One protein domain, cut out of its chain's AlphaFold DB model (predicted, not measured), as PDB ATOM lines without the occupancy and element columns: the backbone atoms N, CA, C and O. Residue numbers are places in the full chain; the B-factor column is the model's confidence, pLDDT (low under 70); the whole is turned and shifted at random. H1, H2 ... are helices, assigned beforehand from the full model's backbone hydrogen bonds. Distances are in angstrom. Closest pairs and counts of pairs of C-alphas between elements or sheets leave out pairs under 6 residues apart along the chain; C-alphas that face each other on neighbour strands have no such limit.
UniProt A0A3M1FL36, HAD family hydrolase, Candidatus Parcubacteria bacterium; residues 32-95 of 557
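This is residues 32 to 95 of the 557 residues of the protein "HAD family hydrolase" of Candidatus Parcubacteria bacterium (UniProt A0A3M1FL36). The long helix H1 and the short helix H3 run roughly the same way, near each other, and the two other helices cross them from opposite sides: H2 covers one side of this pair and the short H4 the other. Round this compact body H1, H2, H3 and H4 make a closed ring of contacts, each helix crossing the next at a large angle. The printed part has 64 residues, with four named helices in the order H1, H2, H3, H4 along the chain and no named strand; the class is all helix. The whole is compact, with a radius of gyration of the C-alphas of 10.6 A, and its rounded outline spans 28 by 22 by 21 A.

H1, the longest helix, has 18 residues, 35 to 52, and measures 25.7 A from C-alpha 35 at (-41.076, -54.817, 36.194) to C-alpha 52 at (-26.708, -34.235, 30.521). H2 is residues 56 to 70, 20.7 A long. H3 is residues 74 to 82, 11.4 A long. H4 is residues 86 to 93, 10.6 A long, and ends with C-alpha 93 at (-30.882, -46.282, 38.282).

H1 touches H2 with its residues 44 to 49 alone; the closest C-alphas are those of Lys 49 and Ala 59, 5.3 A apart. These two run opposite ways at a steep tilt of 69 degrees, only just short of about perpendicular. H1 touches H4 with its residues 40 to 47 alone, the closest C-alphas being those of Arg 43 and Ser 93 at 4.9 A; they run opposite ways at a steep tilt of 62 degrees. H1 and H3 are near each other, with 7 pairs of C-alphas within 10 A. H3 touches H2, with the C-alphas of Gly 77 and Ile 66 closest at 5.7 A, and their lines are only just about perpendicular, at 73 degrees. H3 touches H4, with the C-alphas of Ser 75 and Arg 86 closest at 5.0 A; they run opposite ways at a steep tilt of 60 degrees. H2 and H4 are apart. The helix packing is mostly crossed, with 0 of these 4 touching pairs at a shallow tilt. In H1, H2, H3 and H4 every O i to N i+4 pair is within hydrogen-bond range.

The two C-alphas farthest apart are those of Ser 34 and Arg 83, at 28.7 A. The C-alphas of His 32 and Asn 95, the first and last printed, are 16.9 A apart. The links H1 to H2, H2 to H3 and H3 to H4 are tight, with 3 residues in each. The printed part has no cut. The mean pLDDT of the printed part is 93.2, and no printed residue is under 70.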
ATOM      1  N   HIS A  32     -35.041 -59.346  31.972       79.62
ATOM      2  CA  HIS A  32     -34.992 -58.255  30.996       79.62
ATOM      3  C   HIS A  32     -36.354 -57.658  30.662       79.62
ATOM      4  O   HIS A  32     -36.428 -56.481  30.294       79.62
ATOM      5  N   SER A  33     -37.412 -58.460  30.778       82.25
ATOM      6  CA  SER A  33     -38.806 -58.044  30.605       82.25
ATOM      7  C   SER A  33     -39.498 -57.718  31.935       82.25
ATOM      8  O   SER A  33     -40.613 -57.192  31.928       82.25
ATOM      9  N   SER A  34     -38.832 -57.966  33.067       88.06
ATOM     10  CA  SER A  34     -39.414 -57.810  34.400       88.06
ATOM     11  C   SER A  34     -39.785 -56.355  34.746       88.06
ATOM     12  O   SER A  34     -39.150 -55.410  34.256       88.06
ATOM     13  N   PRO A  35     -40.751 -56.144  35.663       90.94
ATOM     14  CA  PRO A  35     -41.076 -54.817  36.194       90.94
ATOM     15  C   PRO A  35     -39.868 -54.086  36.799       90.94
ATOM     16  O   PRO A  35     -39.751 -52.865  36.677       90.94
ATOM     17  N   ILE A  36     -38.929 -54.836  37.387       92.50
ATOM     18  CA  ILE A  36     -37.676 -54.303  37.933       92.50
ATOM     19  C   ILE A  36     -36.873 -53.636  36.813       92.50
ATOM     20  O   ILE A  36     -36.466 -52.482  36.936       92.50
ATOM     21  N   MET A  37     -36.690 -54.321  35.681       90.44
ATOM     22  CA  MET A  37     -35.898 -53.785  34.575       90.44
ATOM     23  C   MET A  37     -36.581 -52.640  33.834       90.44
ATOM     24  O   MET A  37     -35.919 -51.698  33.392       90.44
ATOM     25  N   GLN A  38     -37.909 -52.648  33.766       91.38
ATOM     26  CA  GLN A  38     -38.670 -51.497  33.279       91.38
ATOM     27  C   GLN A  38     -38.440 -50.263  34.168       91.38
ATOM     28  O   GLN A  38     -38.170 -49.171  33.655       91.38
ATOM     29  N   ALA A  39     -38.453 -50.433  35.495       94.56
ATOM     30  CA  ALA A  39     -38.149 -49.358  36.436       94.56
ATOM     31  C   ALA A  39     -36.700 -48.865  36.307       94.56
ATOM     32  O   ALA A  39     -36.475 -47.653  36.250       94.56
ATOM     33  N   VAL A  40     -35.725 -49.771  36.174       94.75
ATOM     34  CA  VAL A  40     -34.316 -49.415  35.928       94.75
ATOM     35  C   VAL A  40     -34.177 -48.592  34.646       94.75
ATOM     36  O   VAL A  40     -33.538 -47.541  34.670       94.75
ATOM     37  N   ARG A  41     -34.811 -49.000  33.537       93.38
ATOM     38  CA  ARG A  41     -34.782 -48.250  32.265       93.38
ATOM     39  C   ARG A  41     -35.412 -46.865  32.403       93.38
ATOM     40  O   ARG A  41     -34.816 -45.883  31.965       93.38
ATOM     41  N   LYS A  42     -36.565 -46.750  33.071       95.38
ATOM     42  CA  LYS A  42     -37.213 -45.452  33.337       95.38
ATOM     43  C   LYS A  42     -36.299 -44.528  34.147       95.38
ATOM     44  O   LYS A  42     -36.132 -43.358  33.802       95.38
ATOM     45  N   ARG A  43     -35.654 -45.059  35.188       97.25
ATOM     46  CA  ARG A  43     -34.691 -44.308  36.005       97.25
ATOM     47  C   ARG A  43     -33.410 -43.980  35.244       97.25
ATOM     48  O   ARG A  43     -32.834 -42.929  35.488       97.25
ATOM     49  N   ALA A  44     -32.963 -44.834  34.325       96.31
ATOM     50  CA  ALA A  44     -31.828 -44.560  33.446       96.31
ATOM     51  C   ALA A  44     -32.107 -43.362  32.530       96.31
ATOM     52  O   ALA A  44     -31.276 -42.464  32.439       96.31
ATOM     53  N   VAL A  45     -33.300 -43.287  31.928       96.94
ATOM     54  CA  VAL A  45     -33.720 -42.110  31.145       96.94
ATOM     55  C   VAL A  45     -33.720 -40.852  32.016       96.94
ATOM     56  O   VAL A  45     -33.160 -39.834  31.620       96.94
ATOM     57  N   GLN A  46     -34.295 -40.917  33.222       97.56
ATOM     58  CA  GLN A  46     -34.294 -39.787  34.161       97.56
ATOM     59  C   GLN A  46     -32.878 -39.363  34.569       97.56
ATOM     60  O   GLN A  46     -32.596 -38.169  34.655       97.56
ATOM     61  N   PHE A  47     -31.988 -40.327  34.799       97.62
ATOM     62  CA  PHE A  47     -30.592 -40.078  35.135       97.62
ATOM     63  C   PHE A  47     -29.862 -39.364  33.997       97.62
ATOM     64  O   PHE A  47     -29.267 -38.319  34.230       97.62
ATOM     65  N   ILE A  48     -29.961 -39.880  32.768       96.88
ATOM     66  CA  ILE A  48     -29.332 -39.286  31.580       96.88
ATOM     67  C   ILE A  48     -29.876 -37.874  31.348       96.88
ATOM     68  O   ILE A  48     -29.094 -36.943  31.172       96.88
ATOM     69  N   LYS A  49     -31.202 -37.696  31.435       97.56
ATOM     70  CA  LYS A  49     -31.867 -36.389  31.346       97.56
ATOM     71  C   LYS A  49     -31.254 -35.386  32.326       97.56
ATOM     72  O   LYS A  49     -30.889 -34.285  31.932       97.56
ATOM     73  N   LYS A  50     -31.132 -35.780  33.600       96.00
ATOM     74  CA  LYS A  50     -30.602 -34.926  34.670       96.00
ATOM     75  C   LYS A  50     -29.108 -34.651  34.504       96.00
ATOM     76  O   LYS A  50     -28.690 -33.521  34.705       96.00
ATOM     77  N   LYS A  51     -28.315 -35.671  34.169       96.19
ATOM     78  CA  LYS A  51     -26.849 -35.583  34.119       96.19
ATOM     79  C   LYS A  51     -26.347 -34.821  32.893       96.19
ATOM     80  O   LYS A  51     -25.322 -34.160  32.987       96.19
ATOM     81  N   LEU A  52     -27.058 -34.916  31.769       94.81
ATOM     82  CA  LEU A  52     -26.708 -34.235  30.521       94.81
ATOM     83  C   LEU A  52     -27.520 -32.956  30.276       94.81
ATOM     84  O   LEU A  52     -27.270 -32.277  29.291       94.81
ATOM     85  N   HIS A  53     -28.477 -32.626  31.151       95.81
ATOM     86  CA  HIS A  53     -29.349 -31.450  31.028       95.81
ATOM     87  C   HIS A  53     -30.128 -31.385  29.701       95.81
ATOM     88  O   HIS A  53     -30.281 -30.327  29.099       95.81
ATOM     89  N   ILE A  54     -30.654 -32.528  29.261       96.81
ATOM     90  CA  ILE A  54     -31.357 -32.675  27.975       96.81
ATOM     91  C   ILE A  54     -32.850 -32.965  28.149       96.81
ATOM     92  O   ILE A  54     -33.348 -33.207  29.251       96.81
ATOM     93  N   SER A  55     -33.589 -32.978  27.037       97.00
ATOM     94  CA  SER A  55     -35.002 -33.370  27.021       97.00
ATOM     95  C   SER A  55     -35.197 -34.876  27.268       97.00
ATOM     96  O   SER A  55     -34.312 -35.699  27.025       97.00
ATOM     97  N   SER A  56     -36.393 -35.276  27.719       94.38
ATOM     98  CA  SER A  56     -36.715 -36.698  27.929       94.38
ATOM     99  C   SER A  56     -36.629 -37.516  26.632       94.38
ATOM    100  O   SER A  56     -36.148 -38.647  26.655       94.38
ATOM    101  N   SER A  57     -37.066 -36.953  25.498       95.50
ATOM    102  CA  SER A  57     -37.030 -37.633  24.194       95.50
ATOM    103  C   SER A  57     -35.597 -37.857  23.706       95.50
ATOM    104  O   SER A  57     -35.295 -38.861  23.062       95.50
ATOM    105  N   GLU A  58     -34.688 -36.944  24.031       96.12
ATOM    106  CA  GLU A  58     -33.269 -37.081  23.725       96.12
ATOM    107  C   GLU A  58     -32.573 -38.087  24.644       96.12
ATOM    108  O   GLU A  58     -31.835 -38.942  24.161       96.12
ATOM    109  N   ALA A  59     -32.891 -38.091  25.941       96.56
ATOM    110  CA  ALA A  59     -32.387 -39.099  26.873       96.56
ATOM    111  C   ALA A  59     -32.802 -40.529  26.475       96.56
ATOM    112  O   ALA A  59     -31.984 -41.448  26.540       96.56
ATOM    113  N   VAL A  60     -34.039 -40.719  25.994       96.94
ATOM    114  CA  VAL A  60     -34.497 -42.001  25.423       96.94
ATOM    115  C   VAL A  60     -33.678 -42.378  24.186       96.94
ATOM    116  O   VAL A  60     -33.240 -43.523  24.069       96.94
ATOM    117  N   ARG A  61     -33.421 -41.423  23.279       96.38
ATOM    118  CA  ARG A  61     -32.594 -41.652  22.082       96.38
ATOM    119  C   ARG A  61     -31.160 -42.040  22.443       96.38
ATOM    120  O   ARG A  61     -30.626 -42.971  21.843       96.38
ATOM    121  N   ILE A  62     -30.549 -41.381  23.427       95.56
ATOM    122  CA  ILE A  62     -29.207 -41.728  23.921       95.56
ATOM    123  C   ILE A  62     -29.202 -43.132  24.516       95.56
ATOM    124  O   ILE A  62     -28.362 -43.945  24.130       95.56
ATOM    125  N   LEU A  63     -30.149 -43.444  25.405       94.75
ATOM    126  CA  LEU A  63     -30.235 -44.766  26.022       94.75
ATOM    127  C   LEU A  63     -30.397 -45.864  24.963       94.75
ATOM    128  O   LEU A  63     -29.668 -46.850  24.999       94.75
ATOM    129  N   SER A  64     -31.281 -45.658  23.984       94.56
ATOM    130  CA  SER A  64     -31.496 -46.588  22.870       94.56
ATOM    131  C   SER A  64     -30.228 -46.789  22.029       94.56
ATOM    132  O   SER A  64     -29.845 -47.923  21.739       94.56
ATOM    133  N   ARG A  65     -29.500 -45.709  21.703       94.88
ATOM    134  CA  ARG A  65     -28.211 -45.790  20.988       94.88
ATOM    135  C   ARG A  65     -27.152 -46.550  21.784       94.88
ATOM    136  O   ARG A  65     -26.437 -47.368  21.207       94.88
ATOM    137  N   ILE A  66     -27.055 -46.299  23.090       93.81
ATOM    138  CA  ILE A  66     -26.139 -47.027  23.974       93.81
ATOM    139  C   ILE A  66     -26.516 -48.505  24.008       93.81
ATOM    140  O   ILE A  66     -25.651 -49.339  23.781       93.81
ATOM    141  N   GLN A  67     -27.788 -48.843  24.213       91.88
ATOM    142  CA  GLN A  67     -28.246 -50.234  24.239       91.88
ATOM    143  C   GLN A  67     -27.994 -50.950  22.909       91.88
ATOM    144  O   GLN A  67     -27.560 -52.096  22.908       91.88
ATOM    145  N   LYS A  68     -28.179 -50.268  21.772       91.94
ATOM    146  CA  LYS A  68     -27.877 -50.832  20.449       91.94
ATOM    147  C   LYS A  68     -26.394 -51.187  20.286       91.94
ATOM    148  O   LYS A  68     -26.080 -52.156  19.607       91.94
ATOM    149  N   ARG A  69     -25.488 -50.400  20.878       91.31
ATOM    150  CA  ARG A  69     -24.031 -50.577  20.730       91.31
ATOM    151  C   ARG A  69     -23.396 -51.446  21.820       91.31
ATOM    152  O   ARG A  69     -22.473 -52.191  21.526       91.31
ATOM    153  N   TYR A  70     -23.860 -51.322  23.057       85.19
ATOM    154  CA  TYR A  70     -23.258 -51.927  24.252       85.19
ATOM    155  C   TYR A  70     -24.140 -53.015  24.881       85.19
ATOM    156  O   TYR A  70     -23.758 -53.607  25.890       85.19
ATOM    157  N   GLY A  71     -25.333 -53.267  24.333       84.94
ATOM    158  CA  GLY A  71     -26.293 -54.209  24.899       84.94
ATOM    159  C   GLY A  71     -26.688 -53.822  26.324       84.94
ATOM    160  O   GLY A  71     -27.167 -52.718  26.593       84.94
ATOM    161  N   GLU A  72     -26.463 -54.743  27.256       78.56
ATOM    162  CA  GLU A  72     -26.798 -54.592  28.679       78.56
ATOM    163  C   GLU A  72     -25.773 -53.765  29.464       78.56
ATOM    164  O   GLU A  72     -26.017 -53.361  30.604       78.56
ATOM    165  N   HIS A  73     -24.636 -53.440  28.850       84.94
ATOM    166  CA  HIS A  73     -23.543 -52.701  29.474       84.94
ATOM    167  C   HIS A  73     -23.736 -51.182  29.373       84.94
ATOM    168  O   HIS A  73     -22.827 -50.441  29.003       84.94
ATOM    169  N   ILE A  74     -24.928 -50.701  29.742       89.31
ATOM    170  CA  ILE A  74     -25.306 -49.280  29.641       89.31
ATOM    171  C   ILE A  74     -24.309 -48.377  30.378       89.31
ATOM    172  O   ILE A  74     -23.942 -47.322  29.873       89.31
ATOM    173  N   SER A  75     -23.848 -48.800  31.556       90.69
ATOM    174  CA  SER A  75     -22.898 -48.030  32.362       90.69
ATOM    175  C   SER A  75     -21.547 -47.836  31.668       90.69
ATOM    176  O   SER A  75     -21.003 -46.741  31.748       90.69
ATOM    177  N   ILE A  76     -21.050 -48.844  30.940       88.69
ATOM    178  CA  ILE A  76     -19.817 -48.738  30.141       88.69
ATOM    179  C   ILE A  76     -20.022 -47.740  28.997       88.69
ATOM    180  O   ILE A  76     -19.213 -46.840  28.811       88.69
ATOM    181  N   GLY A  77     -21.146 -47.826  28.277       91.62
ATOM    182  CA  GLY A  77     -21.437 -46.882  27.197       91.62
ATOM    183  C   GLY A  77     -21.589 -45.432  27.676       91.62
ATOM    184  O   GLY A  77     -21.156 -44.510  26.985       91.62
ATOM    185  N   LEU A  78     -22.168 -45.217  28.863       93.56
ATOM    186  CA  LEU A  78     -22.264 -43.890  29.481       93.56
ATOM    187  C   LEU A  78     -20.895 -43.350  29.916       93.56
ATOM    188  O   LEU A  78     -20.620 -42.164  29.732       93.56
ATOM    189  N   GLU A  79     -20.033 -44.208  30.453       94.06
ATOM    190  CA  GLU A  79     -18.670 -43.843  30.837       94.06
ATOM    191  C   GLU A  79     -17.820 -43.490  29.612       94.06
ATOM    192  O   GLU A  79     -17.264 -42.397  29.544       94.06
ATOM    193  N   GLU A  80     -17.795 -44.345  28.589       93.25
ATOM    194  CA  GLU A  80     -16.979 -44.122  27.393       93.25
ATOM    195  C   GLU A  80     -17.422 -42.908  26.570       93.25
ATOM    196  O   GLU A  80     -16.588 -42.178  26.035       93.25
ATOM    197  N   LYS A  81     -18.736 -42.700  26.411       94.75
ATOM    198  CA  LYS A  81     -19.264 -41.661  25.509       94.75
ATOM    199  C   LYS A  81     -19.508 -40.327  26.188       94.75
ATOM    200  O   LYS A  81     -19.414 -39.300  25.526       94.75
ATOM    201  N   PHE A  82     -19.821 -40.343  27.479       94.19
ATOM    202  CA  PHE A  82     -20.239 -39.148  28.207       94.19
ATOM    203  C   PHE A  82     -19.393 -38.886  29.458       94.19
ATOM    204  O   PHE A  82     -19.686 -37.944  30.188       94.19
ATOM    205  N   ARG A  83     -18.350 -39.696  29.718       94.81
ATOM    206  CA  ARG A  83     -17.488 -39.607  30.912       94.81
ATOM    207  C   ARG A  83     -18.282 -39.642  32.221       94.81
ATOM    208  O   ARG A  83     -17.869 -39.066  33.223       94.81
ATOM    209  N   ILE A  84     -19.440 -40.306  32.213       94.19
ATOM    210  CA  ILE A  84     -20.276 -40.459  33.402       94.19
ATOM    211  C   ILE A  84     -19.774 -41.670  34.200       94.19
ATOM    212  O   ILE A  84     -19.818 -42.783  33.673       94.19
ATOM    213  N   PRO A  85     -19.366 -41.507  35.473       92.94
ATOM    214  CA  PRO A  85     -18.887 -42.627  36.273       92.94
ATOM    215  C   PRO A  85     -19.953 -43.714  36.450       92.94
ATOM    216  O   PRO A  85     -21.088 -43.438  36.860       92.94
ATOM    217  N   ARG A  86     -19.575 -44.980  36.232       91.94
ATOM    218  CA  ARG A  86     -20.485 -46.143  36.341       91.94
ATOM    219  C   ARG A  86     -21.212 -46.209  37.687       91.94
ATOM    220  O   ARG A  86     -22.395 -46.551  37.744       91.94
ATOM    221  N   LYS A  87     -20.516 -45.845  38.767       91.94
ATOM    222  CA  LYS A  87     -21.049 -45.832  40.137       91.94
ATOM    223  C   LYS A  87     -22.252 -44.898  40.288       91.94
ATOM    224  O   LYS A  87     -23.224 -45.289  40.927       91.94
ATOM    225  N   GLU A  88     -22.218 -43.709  39.685       94.62
ATOM    226  CA  GLU A  88     -23.335 -42.756  39.754       94.62
ATOM    227  C   GLU A  88     -24.577 -43.302  39.045       94.62
ATOM    228  O   GLU A  88     -25.682 -43.250  39.588       94.62
ATOM    229  N   TYR A  89     -24.384 -43.892  37.860       94.81
ATOM    230  CA  TYR A  89     -25.463 -44.541  37.122       94.81
ATOM    231  C   TYR A  89     -26.104 -45.664  37.945       94.81
ATOM    232  O   TYR A  89     -27.326 -45.711  38.079       94.81
ATOM    233  N   PHE A  90     -25.303 -46.552  38.543       94.69
ATOM    234  CA  PHE A  90     -25.840 -47.633  39.371       94.69
ATOM    235  C   PHE A  90     -26.570 -47.099  40.607       94.69
ATOM    236  O   PHE A  90     -27.701 -47.506  40.870       94.69
ATOM    237  N   GLN A  91     -25.980 -46.145  41.332       95.31
ATOM    238  CA  GLN A  91     -26.610 -45.537  42.506       95.31
ATOM    239  C   GLN A  91     -27.948 -44.872  42.183       95.31
ATOM    240  O   GLN A  91     -28.868 -44.931  42.994       95.31
ATOM    241  N   TYR A  92     -28.093 -44.263  41.006       96.31
ATOM    242  CA  TYR A  92     -29.357 -43.655  40.619       96.31
ATOM    243  C   TYR A  92     -30.344 -44.688  40.071       96.31
ATOM    244  O   TYR A  92     -31.472 -44.792  40.552       96.31
ATOM    245  N   SER A  93     -29.954 -45.454  39.055       95.56
ATOM    246  CA  SER A  93     -30.882 -46.282  38.282       95.56
ATOM    247  C   SER A  93     -31.225 -47.614  38.948       95.56
ATOM    248  O   SER A  93     -32.326 -48.108  38.728       95.56
ATOM    249  N   TRP A  94     -30.337 -48.157  39.788       95.69
ATOM    250  CA  TRP A  94     -30.484 -49.479  40.415       95.69
ATOM    251  C   TRP A  94     -30.762 -49.443  41.921       95.69
ATOM    252  O   TRP A  94     -30.951 -50.494  42.532       95.69
ATOM    253  N   ASN A  95     -30.819 -48.260  42.540       96.62
ATOM    254  CA  ASN A  95     -31.241 -48.122  43.934       96.62
ATOM    255  C   ASN A  95     -32.766 -48.254  44.059       96.62
ATOM    256  O   ASN A  95     -33.499 -47.272  44.177       96.62
TER     257      ASN A  95